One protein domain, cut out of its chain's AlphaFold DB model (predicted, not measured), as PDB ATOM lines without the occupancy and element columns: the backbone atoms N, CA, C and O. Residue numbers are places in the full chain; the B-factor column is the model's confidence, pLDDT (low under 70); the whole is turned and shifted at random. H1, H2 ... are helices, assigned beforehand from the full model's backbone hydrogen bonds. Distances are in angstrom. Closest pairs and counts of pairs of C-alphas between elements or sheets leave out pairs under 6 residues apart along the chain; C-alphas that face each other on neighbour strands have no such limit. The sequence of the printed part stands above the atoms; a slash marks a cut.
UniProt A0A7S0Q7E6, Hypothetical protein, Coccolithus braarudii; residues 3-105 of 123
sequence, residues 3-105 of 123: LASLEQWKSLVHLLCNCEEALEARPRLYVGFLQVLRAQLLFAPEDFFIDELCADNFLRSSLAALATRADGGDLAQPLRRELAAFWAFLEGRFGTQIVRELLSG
ATOM      1  N   LEU A   3     125.947  97.427  80.757       89.56
ATOM      2  CA  LEU A   3     124.706  96.941  80.148       89.56
ATOM      3  C   LEU A   3     124.916  96.441  78.710       89.56
ATOM      4  O   LEU A   3     124.478  95.353  78.366       89.56
ATOM      5  N   ALA A   4     125.649  97.193  77.884       92.75
ATOM      6  CA  ALA A   4     125.934  96.784  76.505       92.75
ATOM      7  C   ALA A   4     126.771  95.493  76.450       92.75
ATOM      8  O   ALA A   4     126.569  94.652  75.581       92.75
ATOM      9  N   SER A   5     127.694  95.319  77.400       93.25
ATOM     10  CA  SER A   5     128.474  94.088  77.526       93.25
ATOM     11  C   SER A   5     127.611  92.896  77.946       93.25
ATOM     12  O   SER A   5     127.811  91.801  77.424       93.25
ATOM     13  N   LEU A   6     126.641  93.107  78.843       90.75
ATOM     14  CA  LEU A   6     125.678  92.077  79.231       90.75
ATOM     15  C   LEU A   6     124.809  91.656  78.039       90.75
ATOM     16  O   LEU A   6     124.711  90.466  77.760       90.75
ATOM     17  N   GLU A   7     124.246  92.609  77.298       93.19
ATOM     18  CA  GLU A   7     123.418  92.316  76.117       93.19
ATOM     19  C   GLU A   7     124.200  91.596  75.011       93.19
ATOM     20  O   GLU A   7     123.699  90.662  74.380       93.19
ATOM     21  N   GLN A   8     125.471  91.961  74.824       95.38
ATOM     22  CA  GLN A   8     126.347  91.246  73.902       95.38
ATOM     23  C   GLN A   8     126.581  89.797  74.347       95.38
ATOM     24  O   GLN A   8     126.550  88.887  73.521       95.38
ATOM     25  N   TRP A   9     126.813  89.567  75.642       95.81
ATOM     26  CA  TRP A   9     126.959  88.217  76.180       95.81
ATOM     27  C   TRP A   9     125.679  87.393  75.994       95.81
ATOM     28  O   TRP A   9     125.768  86.275  75.489       95.81
ATOM     29  N   LYS A  10     124.500  87.962  76.288       94.56
ATOM     30  CA  LYS A  10     123.204  87.302  76.048       94.56
ATOM     31  C   LYS A  10     123.046  86.887  74.587       94.56
ATOM     32  O   LYS A  10     122.716  85.741  74.303       94.56
ATOM     33  N   SER A  11     123.359  87.799  73.667       95.75
ATOM     34  CA  SER A  11     123.270  87.561  72.223       95.75
ATOM     35  C   SER A  11     124.211  86.447  71.753       95.75
ATOM     36  O   SER A  11     123.826  85.619  70.930       95.75
ATOM     37  N   LEU A  12     125.437  86.385  72.289       97.38
ATOM     38  CA  LEU A  12     126.395  85.318  71.976       97.38
ATOM     39  C   LEU A  12     125.933  83.956  72.496       97.38
ATOM     40  O   LEU A  12     126.019  82.969  71.768       97.38
ATOM     41  N   VAL A  13     125.443  83.901  73.734       97.56
ATOM     42  CA  VAL A  13     124.899  82.671  74.323       97.56
ATOM     43  C   VAL A  13     123.695  82.194  73.512       97.56
ATOM     44  O   VAL A  13     123.676  81.044  73.086       97.56
ATOM     45  N   HIS A  14     122.750  83.088  73.218       95.69
ATOM     46  CA  HIS A  14     121.578  82.777  72.406       95.69
ATOM     47  C   HIS A  14     121.966  82.231  71.023       95.69
ATOM     48  O   HIS A  14     121.442  81.202  70.600       95.69
ATOM     49  N   LEU A  15     122.911  82.878  70.329       96.69
ATOM     50  CA  LEU A  15     123.401  82.432  69.022       96.69
ATOM     51  C   LEU A  15     123.991  81.016  69.084       96.69
ATOM     52  O   LEU A  15     123.647  80.173  68.259       96.69
ATOM     53  N   LEU A  16     124.875  80.754  70.051       97.31
ATOM     54  CA  LEU A  16     125.531  79.451  70.182       97.31
ATOM     55  C   LEU A  16     124.526  78.353  70.539       97.31
ATOM     56  O   LEU A  16     124.588  77.264  69.977       97.31
ATOM     57  N   CYS A  17     123.565  78.650  71.406       96.62
ATOM     58  CA  CYS A  17     122.503  77.727  71.782       96.62
ATOM     59  C   CYS A  17     121.523  77.394  70.646       96.62
ATOM     60  O   CYS A  17     120.903  76.337  70.681       96.62
ATOM     61  N   ASN A  18     121.390  78.263  69.638       94.50
ATOM     62  CA  ASN A  18     120.427  78.089  68.547       94.50
ATOM     63  C   ASN A  18     121.037  77.602  67.219       94.50
ATOM     64  O   ASN A  18     120.298  77.372  66.261       94.50
ATOM     65  N   CYS A  19     122.358  77.426  67.134       93.00
ATOM     66  CA  CYS A  19     123.034  77.026  65.898       93.00
ATOM     67  C   CYS A  19     123.334  75.519  65.877       93.00
ATOM     68  O   CYS A  19     124.366  75.077  66.376       93.00
ATOM     69  N   GLU A  20     122.433  74.734  65.285       91.56
ATOM     70  CA  GLU A  20     122.544  73.270  65.223       91.56
ATOM     71  C   GLU A  20     123.760  72.809  64.404       91.56
ATOM     72  O   GLU A  20     124.621  72.103  64.921       91.56
ATOM     73  N   GLU A  21     123.917  73.307  63.174       92.56
ATOM     74  CA  GLU A  21     125.031  72.938  62.281       92.56
ATOM     75  C   GLU A  21     126.415  73.190  62.909       92.56
ATOM     76  O   GLU A  21     127.391  72.477  62.654       92.56
ATOM     77  N   ALA A  22     126.530  74.221  63.752       94.56
ATOM     78  CA  ALA A  22     127.794  74.568  64.382       94.56
ATOM     79  C   ALA A  22     128.199  73.587  65.493       94.56
ATOM     80  O   ALA A  22     129.399  73.488  65.772       94.56
ATOM     81  N   LEU A  23     127.256  72.854  66.097       95.00
ATOM     82  CA  LEU A  23     127.563  71.808  67.079       95.00
ATOM     83  C   LEU A  23     128.429  70.709  66.450       95.00
ATOM     84  O   LEU A  23     129.416  70.273  67.050       95.00
ATOM     85  N   GLU A  24     128.112  70.326  65.211       94.88
ATOM     86  CA  GLU A  24     128.849  69.318  64.446       94.88
ATOM     87  C   GLU A  24     130.110  69.900  63.800       94.88
ATOM     88  O   GLU A  24     131.198  69.329  63.899       94.88
ATOM     89  N   ALA A  25     129.999  71.081  63.184       96.75
ATOM     90  CA  ALA A  25     131.105  71.686  62.447       96.75
ATOM     91  C   ALA A  25     132.203  72.270  63.355       96.75
ATOM     92  O   ALA A  25     133.351  72.429  62.929       96.75
ATOM     93  N   ARG A  26     131.876  72.652  64.600       97.56
ATOM     94  CA  ARG A  26     132.782  73.397  65.497       97.56
ATOM     95  C   ARG A  26     132.799  72.850  66.933       97.56
ATOM     96  O   ARG A  26     132.710  73.634  67.881       97.56
ATOM     97  N   PRO A  27     133.053  71.551  67.162       97.00
ATOM     98  CA  PRO A  27     132.952  70.948  68.493       97.00
ATOM     99  C   PRO A  27     133.909  71.571  69.522       97.00
ATOM    100  O   PRO A  27     133.571  71.697  70.695       97.00
ATOM    101  N   ARG A  28     135.097  72.027  69.096       98.12
ATOM    102  CA  ARG A  28     136.056  72.713  69.987       98.12
ATOM    103  C   ARG A  28     135.526  74.046  70.517       98.12
ATOM    104  O   ARG A  28     135.820  74.390  71.658       98.12
ATOM    105  N   LEU A  29     134.766  74.779  69.701       98.12
ATOM    106  CA  LEU A  29     134.140  76.034  70.115       98.12
ATOM    107  C   LEU A  29     133.117  75.765  71.219       98.12
ATOM    108  O   LEU A  29     133.157  76.428  72.248       98.12
ATOM    109  N   TYR A  30     132.265  74.757  71.028       98.31
ATOM    110  CA  TYR A  30     131.235  74.406  72.002       98.31
ATOM    111  C   TYR A  30     131.806  73.858  73.304       98.31
ATOM    112  O   TYR A  30     131.333  74.233  74.370       98.31
ATOM    113  N   VAL A  31     132.875  73.057  73.250       98.62
ATOM    114  CA  VAL A  31     133.577  72.628  74.470       98.62
ATOM    115  C   VAL A  31     134.067  73.842  75.266       98.62
ATOM    116  O   VAL A  31     133.791  73.945  76.459       98.62
ATOM    117  N   GLY A  32     134.735  74.801  74.616       98.56
ATOM    118  CA  GLY A  32     135.191  76.024  75.286       98.56
ATOM    119  C   GLY A  32     134.038  76.888  75.804       98.56
ATOM    120  O   GLY A  32     134.094  77.388  76.925       98.56
ATOM    121  N   PHE A  33     132.969  77.025  75.019       98.50
ATOM    122  CA  PHE A  33     131.761  77.750  75.405       98.50
ATOM    123  C   PHE A  33     131.115  77.162  76.667       98.50
ATOM    124  O   PHE A  33     130.889  77.903  77.621       98.50
ATOM    125  N   LEU A  34     130.890  75.846  76.714       98.50
ATOM    126  CA  LEU A  34     130.302  75.158  77.868       98.50
ATOM    127  C   LEU A  34     131.173  75.300  79.121       98.50
ATOM    128  O   LEU A  34     130.657  75.533  80.213       98.50
ATOM    129  N   GLN A  35     132.498  75.227  78.971       98.31
ATOM    130  CA  GLN A  35     133.435  75.429  80.077       98.31
ATOM    131  C   GLN A  35     133.369  76.855  80.634       98.31
ATOM    132  O   GLN A  35     133.336  77.036  81.854       98.31
ATOM    133  N   VAL A  36     133.321  77.862  79.756       98.38
ATOM    134  CA  VAL A  36     133.188  79.272  80.150       98.38
ATOM    135  C   VAL A  36     131.834  79.526  80.808       98.38
ATOM    136  O   VAL A  36     131.789  80.134  81.876       98.38
ATOM    137  N   LEU A  37     130.743  79.025  80.225       97.94
ATOM    138  CA  LEU A  37     129.401  79.198  80.772       97.94
ATOM    139  C   LEU A  37     129.263  78.515  82.139       97.94
ATOM    140  O   LEU A  37     128.740  79.114  83.075       97.94
ATOM    141  N   ARG A  38     129.819  77.307  82.305       97.69
ATOM    142  CA  ARG A  38     129.895  76.627  83.608       97.69
ATOM    143  C   ARG A  38     130.647  77.465  84.637       97.69
ATOM    144  O   ARG A  38     130.176  77.614  85.759       97.69
ATOM    145  N   ALA A  39     131.806  78.017  84.271       97.56
ATOM    146  CA  ALA A  39     132.589  78.859  85.173       97.56
ATOM    147  C   ALA A  39     131.827  80.129  85.584       97.56
ATOM    148  O   ALA A  39     131.918  80.538  86.736       97.56
ATOM    149  N   GLN A  40     131.049  80.726  84.677       95.56
ATOM    150  CA  GLN A  40     130.190  81.875  84.977       95.56
ATOM    151  C   GLN A  40     129.059  81.494  85.942       95.56
ATOM    152  O   GLN A  40     128.851  82.170  86.947       95.56
ATOM    153  N   LEU A  41     128.376  80.377  85.678       95.06
ATOM    154  CA  LEU A  41     127.273  79.883  86.504       95.06
ATOM    155  C   LEU A  41     127.719  79.377  87.879       95.06
ATOM    156  O   LEU A  41     126.925  79.373  88.813       95.06
ATOM    157  N   LEU A  42     128.990  79.004  88.045       95.81
ATOM    158  CA  LEU A  42     129.539  78.651  89.355       95.81
ATOM    159  C   LEU A  42     129.427  79.808  90.362       95.81
ATOM    160  O   LEU A  42     129.213  79.562  91.545       95.81
ATOM    161  N   PHE A  43     129.548  81.053  89.892       93.50
ATOM    162  CA  PHE A  43     129.421  82.254  90.723       93.50
ATOM    163  C   PHE A  43     127.983  82.775  90.829       93.50
ATOM    164  O   PHE A  43     127.746  83.745  91.549       93.50
ATOM    165  N   ALA A  44     127.026  82.162  90.126       90.81
ATOM    166  CA  ALA A  44     125.624  82.533  90.244       90.81
ATOM    167  C   ALA A  44     125.044  82.058  91.596       90.81
ATOM    168  O   ALA A  44     125.496  81.034  92.128       90.81
ATOM    169  N   PRO A  45     124.051  82.772  92.159       90.94
ATOM    170  CA  PRO A  45     123.287  82.321  93.325       90.94
ATOM    171  C   PRO A  45     122.634  80.944  93.118       90.94
ATOM    172  O   PRO A  45     122.357  80.560  91.986       90.94
ATOM    173  N   GLU A  46     122.384  80.180  94.189       88.56
ATOM    174  CA  GLU A  46     121.800  78.823  94.062       88.56
ATOM    175  C   GLU A  46     120.360  78.848  93.525       88.56
ATOM    176  O   GLU A  46     119.909  77.920  92.864       88.56
ATOM    177  N   ASP A  47     119.662  79.947  93.789       87.06
ATOM    178  CA  ASP A  47     118.292  80.257  93.398       87.06
ATOM    179  C   ASP A  47     118.202  81.024  92.070       87.06
ATOM    180  O   ASP A  47     117.120  81.464  91.687       87.06
ATOM    181  N   PHE A  48     119.301  81.137  91.316       88.25
ATOM    182  CA  PHE A  48     119.379  81.912  90.070       88.25
ATOM    183  C   PHE A  48     118.327  81.536  89.012       88.25
ATOM    184  O   PHE A  48     117.912  82.376  88.216       88.25
ATOM    185  N   PHE A  49     117.893  80.274  88.984       86.12
ATOM    186  CA  PHE A  49     116.813  79.829  88.102       86.12
ATOM    187  C   PHE A  49     115.434  79.856  88.780       86.12
ATOM    188  O   PHE A  49     114.434  79.747  88.084       86.12
ATOM    189  N   ILE A  50     115.345  79.992  90.102       78.62
ATOM    190  CA  ILE A  50     114.096  79.871  90.872       78.62
ATOM    191  C   ILE A  50     113.432  81.236  91.092       78.62
ATOM    192  O   ILE A  50     112.207  81.312  91.086       78.62
ATOM    193  N   ASP A  51     114.221  82.293  91.297       73.19
ATOM    194  CA  ASP A  51     113.705  83.628  91.615       73.19
ATOM    195  C   ASP A  51     112.790  84.165  90.492       73.19
ATOM    196  O   ASP A  51     113.166  84.165  89.317       73.19
ATOM    197  N   GLU A  52     111.596  84.653  90.848       57.34
ATOM    198  CA  GLU A  52     110.616  85.264  89.936       57.34
ATOM    199  C   GLU A  52     111.175  86.510  89.227       57.34
ATOM    200  O   GLU A  52     110.787  86.809  88.097       57.34
ATOM    201  N   LEU A  53     112.153  87.202  89.826       56.44
ATOM    202  CA  LEU A  53     112.898  88.285  89.166       56.44
ATOM    203  C   LEU A  53     113.819  87.775  88.041       56.44
ATOM    204  O   LEU A  53     114.253  88.555  87.191       56.44
ATOM    205  N   CYS A  54     114.092  86.469  88.023       55.06
ATOM    206  CA  CYS A  54     114.798  85.731  86.982       55.06
ATOM    207  C   CYS A  54     113.845  84.834  86.164       55.06
ATOM    208  O   CYS A  54     114.312  83.984  85.409       55.06
ATOM    209  N   ALA A  55     112.520  85.003  86.270       53.00
ATOM    210  CA  ALA A  55     111.561  84.235  85.470       53.00
ATOM    211  C   ALA A  55     111.757  84.458  83.957       53.00
ATOM    212  O   ALA A  55     111.574  83.535  83.172       53.00
ATOM    213  N   ASP A  56     112.233  85.645  83.565       63.19
ATOM    214  CA  ASP A  56     112.631  85.985  82.191       63.19
ATOM    215  C   ASP A  56     114.135  85.732  81.932       63.19
ATOM    216  O   ASP A  56     114.816  86.428  81.173       63.19
ATOM    217  N   ASN A  57     114.724  84.759  82.636       78.56
ATOM    218  CA  ASN A  57     116.122  84.399  82.443       78.56
ATOM    219  C   ASN A  57     116.293  83.728  81.080       78.56
ATOM    220  O   ASN A  57     116.061  82.528  80.924       78.56
ATOM    221  N   PHE A  58     116.782  84.507  80.116       88.38
ATOM    222  CA  PHE A  58     117.088  84.077  78.750       88.38
ATOM    223  C   PHE A  58     117.953  82.800  78.667       88.38
ATOM    224  O   PHE A  58     117.986  82.141  77.625       88.38
ATOM    225  N   LEU A  59     118.677  82.435  79.737       92.56
ATOM    226  CA  LEU A  59     119.426  81.181  79.792       92.56
ATOM    227  C   LEU A  59     118.520  79.955  79.817       92.56
ATOM    228  O   LEU A  59     118.946  78.932  79.304       92.56
ATOM    229  N   ARG A  60     117.302  80.027  80.365       90.88
ATOM    230  CA  ARG A  60     116.373  78.888  80.363       90.88
ATOM    231  C   ARG A  60     116.039  78.477  78.932       90.88
ATOM    232  O   ARG A  60     116.373  77.369  78.521       90.88
ATOM    233  N   SER A  61     115.511  79.411  78.143       89.44
ATOM    234  CA  SER A  61     115.184  79.172  76.733       89.44
ATOM    235  C   SER A  61     116.422  78.847  75.895       89.44
ATOM    236  O   SER A  61     116.391  77.933  75.076       89.44
ATOM    237  N   SER A  62     117.554  79.519  76.139       94.69
ATOM    238  CA  SER A  62     118.807  79.214  75.434       94.69
ATOM    239  C   SER A  62     119.318  77.799  75.748       94.69
ATOM    240  O   SER A  62     119.755  77.076  74.857       94.69
ATOM    241  N   LEU A  63     119.280  77.359  77.004       95.12
ATOM    242  CA  LEU A  63     119.757  76.027  77.378       95.12
ATOM    243  C   LEU A  63     118.809  74.920  76.908       95.12
ATOM    244  O   LEU A  63     119.300  73.890  76.452       95.12
ATOM    245  N   ALA A  64     117.494  75.148  76.937       93.12
ATOM    246  CA  ALA A  64     116.515  74.235  76.347       93.12
ATOM    247  C   ALA A  64     116.736  74.093  74.830       93.12
ATOM    248  O   ALA A  64     116.861  72.985  74.314       93.12
ATOM    249  N   ALA A  65     116.928  75.212  74.121       93.19
ATOM    250  CA  ALA A  65     117.249  75.222  72.694       93.19
ATOM    251  C   ALA A  65     118.523  74.424  72.358       93.19
ATOM    252  O   ALA A  65     118.554  73.709  71.349       93.19
ATOM    253  N   LEU A  66     119.557  74.532  73.201       95.81
ATOM    254  CA  LEU A  66     120.790  73.757  73.071       95.81
ATOM    255  C   LEU A  66     120.553  72.265  73.325       95.81
ATOM    256  O   LEU A  66     121.101  71.444  72.594       95.81
ATOM    257  N   ALA A  67     119.766  71.916  74.346       94.56
ATOM    258  CA  ALA A  67     119.437  70.532  74.671       94.56
ATOM    259  C   ALA A  67     118.723  69.841  73.504       94.56
ATOM    260  O   ALA A  67     119.198  68.807  73.040       94.56
ATOM    261  N   THR A  68     117.671  70.464  72.965       93.38
ATOM    262  CA  THR A  68     116.918  69.945  71.813       93.38
ATOM    263  C   THR A  68     117.824  69.689  70.610       93.38
ATOM    264  O   THR A  68     117.786  68.617  70.014       93.38
ATOM    265  N   ARG A  69     118.697  70.644  70.273       92.69
ATOM    266  CA  ARG A  69     119.620  70.514  69.131       92.69
ATOM    267  C   ARG A  69     120.719  69.479  69.365       92.69
ATOM    268  O   ARG A  69     121.235  68.898  68.416       92.69
ATOM    269  N   ALA A  70     121.106  69.251  70.616       92.88
ATOM    270  CA  ALA A  70     122.129  68.272  70.954       92.88
ATOM    271  C   ALA A  70     121.612  66.822  70.963       92.88
ATOM    272  O   ALA A  70     122.428  65.912  70.814       92.88
ATOM    273  N   ASP A  71     120.305  66.603  71.138       89.00
ATOM    274  CA  ASP A  71     119.703  65.266  71.265       89.00
ATOM    275  C   ASP A  71     119.693  64.476  69.938       89.00
ATOM    276  O   ASP A  71     119.816  63.252  69.934       89.00
ATOM    277  N   GLY A  72     119.637  65.171  68.793       76.38
ATOM    278  CA  GLY A  72     119.582  64.555  67.457       76.38
ATOM    279  C   GLY A  72     120.893  64.533  66.656       76.38
ATOM    280  O   GLY A  72     120.976  63.815  65.660       76.38
ATOM    281  N   GLY A  73     121.909  65.303  67.058       79.19
ATOM    282  CA  GLY A  73     123.104  65.547  66.236       79.19
ATOM    283  C   GLY A  73     124.182  64.457  66.306       79.19
ATOM    284  O   GLY A  73     124.394  63.819  67.346       79.19
ATOM    285  N   ASP A  74     124.969  64.298  65.232       91.62
ATOM    286  CA  ASP A  74     126.168  63.443  65.252       91.62
ATOM    287  C   ASP A  74     127.360  64.181  65.878       91.62
ATOM    288  O   ASP A  74     128.339  64.582  65.244       91.62
ATOM    289  N   LEU A  75     127.264  64.396  67.188       95.69
ATOM    290  CA  LEU A  75     128.240  65.202  67.907       95.69
ATOM    291  C   LEU A  75     129.552  64.445  68.127       95.69
ATOM    292  O   LEU A  75     129.564  63.294  68.575       95.69
ATOM    293  N   ALA A  76     130.681  65.131  67.948       96.69
ATOM    294  CA  ALA A  76     131.990  64.578  68.283       96.69
ATOM    295  C   ALA A  76     132.070  64.160  69.769       96.69
ATOM    296  O   ALA A  76     131.597  64.869  70.662       96.69
ATOM    297  N   GLN A  77     132.745  63.040  70.062       96.75
ATOM    298  CA  GLN A  77     132.824  62.479  71.422       96.75
ATOM    299  C   GLN A  77     133.269  63.481  72.514       96.75
ATOM    300  O   GLN A  77     132.681  63.447  73.598       96.75
ATOM    301  N   PRO A  78     134.258  64.376  72.293       97.50
ATOM    302  CA  PRO A  78     134.626  65.370  73.301       97.50
ATOM    303  C   PRO A  78     133.473  66.310  73.668       97.50
ATOM    304  O   PRO A  78     133.294  66.614  74.843       97.50
ATOM    305  N   LEU A  79     132.666  66.720  72.684       97.81
ATOM    306  CA  LEU A  79     131.512  67.585  72.913       97.81
ATOM    307  C   LEU A  79     130.409  66.850  73.681       97.81
ATOM    308  O   LEU A  79     129.896  67.394  74.652       97.81
ATOM    309  N   ARG A  80     130.112  65.588  73.331       97.56
ATOM    310  CA  ARG A  80     129.137  64.770  74.086       97.56
ATOM    311  C   ARG A  80     129.512  64.650  75.566       97.56
ATOM    312  O   ARG A  80     128.655  64.768  76.436       97.56
ATOM    313  N   ARG A  81     130.802  64.440  75.860       98.06
ATOM    314  CA  ARG A  81     131.306  64.372  77.242       98.06
ATOM    315  C   ARG A  81     131.164  65.704  77.971       98.06
ATOM    316  O   ARG A  81     130.769  65.704  79.132       98.06
ATOM    317  N   GLU A  82     131.478  66.816  77.309       98.44
ATOM    318  CA  GLU A  82     131.353  68.141  77.922       98.44
ATOM    319  C   GLU A  82     129.885  68.518  78.163       98.44
ATOM    320  O   GLU A  82     129.576  69.025  79.234       98.44
ATOM    321  N   LEU A  83     128.968  68.202  77.240       97.75
ATOM    322  CA  LEU A  83     127.524  68.382  77.436       97.75
ATOM    323  C   LEU A  83     127.019  67.580  78.639       97.75
ATOM    324  O   LEU A  83     126.376  68.143  79.520       97.75
ATOM    325  N   ALA A  84     127.371  66.294  78.735       97.19
ATOM    326  CA  ALA A  84     126.996  65.468  79.883       97.19
ATOM    327  C   ALA A  84     127.534  66.037  81.209       97.19
ATOM    328  O   ALA A  84     126.807  66.112  82.199       97.19
ATOM    329  N   ALA A  85     128.793  66.488  81.226       98.25
ATOM    330  CA  ALA A  85     129.389  67.125  82.399       98.25
ATOM    331  C   ALA A  85     128.714  68.463  82.748       98.25
ATOM    332  O   ALA A  85     128.577  68.796  83.924       98.25
ATOM    333  N   PHE A  86     128.300  69.231  81.742       98.25
ATOM    334  CA  PHE A  86     127.599  70.495  81.916       98.25
ATOM    335  C   PHE A  86     126.206  70.292  82.525       98.25
ATOM    336  O   PHE A  86     125.885  70.942  83.518       98.25
ATOM    337  N   TRP A  87     125.415  69.344  82.011       97.50
ATOM    338  CA  TRP A  87     124.093  69.031  82.567       97.50
ATOM    339  C   TRP A  87     124.180  68.483  83.992       97.50
ATOM    340  O   TRP A  87     123.450  68.949  84.864       97.50
ATOM    341  N   ALA A  88     125.138  67.593  84.268       97.75
ATOM    342  CA  ALA A  88     125.387  67.097  85.623       97.75
ATOM    343  C   ALA A  88     125.794  68.222  86.596       97.75
ATOM    344  O   ALA A  88     125.396  68.219  87.761       97.75
ATOM    345  N   PHE A  89     126.565  69.209  86.126       97.69
ATOM    346  CA  PHE A  89     126.877  70.402  86.913       97.69
ATOM    347  C   PHE A  89     125.616  71.212  87.240       97.69
ATOM    348  O   PHE A  89     125.430  71.582  88.397       97.69
ATOM    349  N   LEU A  90     124.753  71.476  86.252       96.56
ATOM    350  CA  LEU A  90     123.520  72.231  86.481       96.56
ATOM    351  C   LEU A  90     122.593  71.508  87.456       96.56
ATOM    352  O   LEU A  90     122.055  72.137  88.365       96.56
ATOM    353  N   GLU A  91     122.475  70.191  87.315       96.00
ATOM    354  CA  GLU A  91     121.689  69.345  88.207       96.00
ATOM    355  C   GLU A  91     122.197  69.437  89.649       96.00
ATOM    356  O   GLU A  91     121.413  69.671  90.568       96.00
ATOM    357  N   GLY A  92     123.513  69.320  89.851       95.81
ATOM    358  CA  GLY A  92     124.118  69.402  91.180       95.81
ATOM    359  C   GLY A  92     124.073  70.801  91.802       95.81
ATOM    360  O   GLY A  92     124.015  70.917  93.024       95.81
ATOM    361  N   ARG A  93     124.111  71.863  90.987       94.81
ATOM    362  CA  ARG A  93     124.197  73.257  91.453       94.81
ATOM    363  C   ARG A  93     122.837  73.914  91.674       94.81
ATOM    364  O   ARG A  93     122.712  74.694  92.616       94.81
ATOM    365  N   PHE A  94     121.879  73.642  90.787       93.12
ATOM    366  CA  PHE A  94     120.581  74.325  90.700       93.12
ATOM    367  C   PHE A  94     119.385  73.374  90.856       93.12
ATOM    368  O   PHE A  94     118.241  73.820  90.916       93.12
ATOM    369  N   GLY A  95     119.635  72.066  90.947       93.25
ATOM    370  CA  GLY A  95     118.627  71.053  91.234       93.25
ATOM    371  C   GLY A  95     118.117  70.296  90.007       93.25
ATOM    372  O   GLY A  95     118.084  70.782  88.874       93.25
ATOM    373  N   THR A  96     117.648  69.076  90.265       91.00
ATOM    374  CA  THR A  96     117.176  68.119  89.249       91.00
ATOM    375  C   THR A  96     115.953  68.603  88.479       91.00
ATOM    376  O   THR A  96     115.757  68.216  87.330       91.00
ATOM    377  N   GLN A  97     115.107  69.424  89.107       89.81
ATOM    378  CA  GLN A  97     113.882  69.914  88.481       89.81
ATOM    379  C   GLN A  97     114.186  70.845  87.304       89.81
ATOM    380  O   GLN A  97     113.545  70.724  86.267       89.81
ATOM    381  N   ILE A  98     115.203  71.702  87.444       88.56
ATOM    382  CA  ILE A  98     115.634  72.619  86.383       88.56
ATOM    383  C   ILE A  98     116.156  71.834  85.184       88.56
ATOM    384  O   ILE A  98     115.737  72.067  84.060       88.56
ATOM    385  N   VAL A  99     117.038  70.859  85.406       91.19
ATOM    386  CA  VAL A  99     117.581  70.062  84.297       91.19
ATOM    387  C   VAL A  99     116.495  69.225  83.627       91.19
ATOM    388  O   VAL A  99     116.485  69.123  82.406       91.19
ATOM    389  N   ARG A 100     115.542  68.681  84.389       91.06
ATOM    390  CA  ARG A 100     114.382  67.989  83.813       91.06
ATOM    391  C   ARG A 100     113.562  68.883  82.895       91.06
ATOM    392  O   ARG A 100     113.225  68.433  81.813       91.06
ATOM    393  N   GLU A 101     113.277  70.109  83.321       89.94
ATOM    394  CA  GLU A 101     112.560  71.106  82.519       89.94
ATOM    395  C   GLU A 101     113.320  71.442  81.225       89.94
ATOM    396  O   GLU A 101     112.752  71.415  80.140       89.94
ATOM    397  N   LEU A 102     114.630  71.683  81.319       89.75
ATOM    398  CA  LEU A 102     115.458  72.022  80.157       89.75
ATOM    399  C   LEU A 102     115.581  70.868  79.150       89.75
ATOM    400  O   LEU A 102     115.689  71.113  77.952       89.75
ATOM    401  N   LEU A 103     115.602  69.620  79.630       88.62
ATOM    402  CA  LEU A 103     115.755  68.427  78.794       88.62
ATOM    403  C   LEU A 103     114.421  67.841  78.312       88.62
ATOM    404  O   LEU A 103     114.440  67.004  77.415       88.62
ATOM    405  N   SER A 104     113.278  68.225  78.891       84.88
ATOM    406  CA  SER A 104     111.975  67.694  78.462       84.88
ATOM    407  C   SER A 104     111.568  68.150  77.063       84.88
ATOM    408  O   SER A 104     110.731  67.488  76.455       84.88
ATOM    409  N   GLY A 105     112.189  69.220  76.553       66.31
ATOM    410  CA  GLY A 105     111.827  69.858  75.295       66.31
ATOM    411  C   GLY A 105     110.463  70.541  75.393       66.31
ATOM    412  O   GLY A 105     109.502  69.975  75.913       66.31
TER     413      GLY A 105
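What this domain is: This is residues 3 to 105 of the 123 residues of the protein "Hypothetical protein" of Coccolithus braarudii (UniProt A0A7S0Q7E6). Two pairs of side-by-side helices, H1 with H4 and H3 with H5, run in roughly opposite senses; short H2 crosses between the pairs at one end, and H6 folds back from H5 onto H4. Residues 3 to 9 of H1 stick out as an arm, and residues 51 to 56 stick out from the long loop between H3 and H4. The printed part has 103 residues with six named helices, H1 to H6 in chain order, and no named strand: the class is all helix. It is compact, with a radius of gyration of the C-alphas of 13.2 A and spans of 36 by 32 by 23 A.

How they stand to each other: Start with H1, residues 3 to 18, and look across to H4, residues 58 to 72: they touch at a shallow tilt of 20 degrees, the same way, the closest C-alphas being those of Cys 17 and Leu 66, 4.5 A apart. Next comes H2, residues 20 to 25, which only just touches H4, with 3 pairs of C-alphas within 8 A; H4 touches it with residues 69 to 70 alone, at a steep tilt of 61 degrees, the closest C-alphas being those of Glu 20 and Arg 69, 5.6 A apart. H3, residues 27 to 42, touches H5, residues 77 to 94, at a shallow tilt of 13 degrees, the same way; their closest C-alphas are those of Val 31 and Leu 79, 5.7 A apart. H4 is the hub, touching three helices; the third is H6, residues 96 to 103, where the C-alphas of Ala 64 and Leu 102 come within 4.5 A. H5 and H6 form a helical hairpin, H5 touching with residues 87 to 91 alone, closest at the C-alphas of Glu 91 and Val 99, 5.7 A. H4 and H5 are near each other, while H3 and H6 are apart. In H1, H3, H5 and H6 every O i to N i+4 pair is within hydrogen-bond range; in H2 it is 1 of 2 and in H4 10 of 11.

Where its parts are: Find C-alpha 3 at (124.706, 96.941, 80.148); from there H1 runs 22.5 A to C-alpha 18. H2 covers 9.1 A and H3 22.5 A. Find C-alpha 58 at (117.088, 84.077, 78.750), where H4 begins its 22.7 A. H5, the longest helix, runs 25.7 A, and H6 runs 10.6 A to C-alpha 103 at (115.755, 68.427, 78.794).

The domain as a whole: The two C-alphas farthest apart are those of Leu 53 and Gln 77, at 37.1 A. The printed part has no cut. The link from H3 to H4, residues 43 to 57, is long; the other four are tight. The mean pLDDT of the printed part is 91.5, and it is under 70 at residues 52 to 56 and at residue 105.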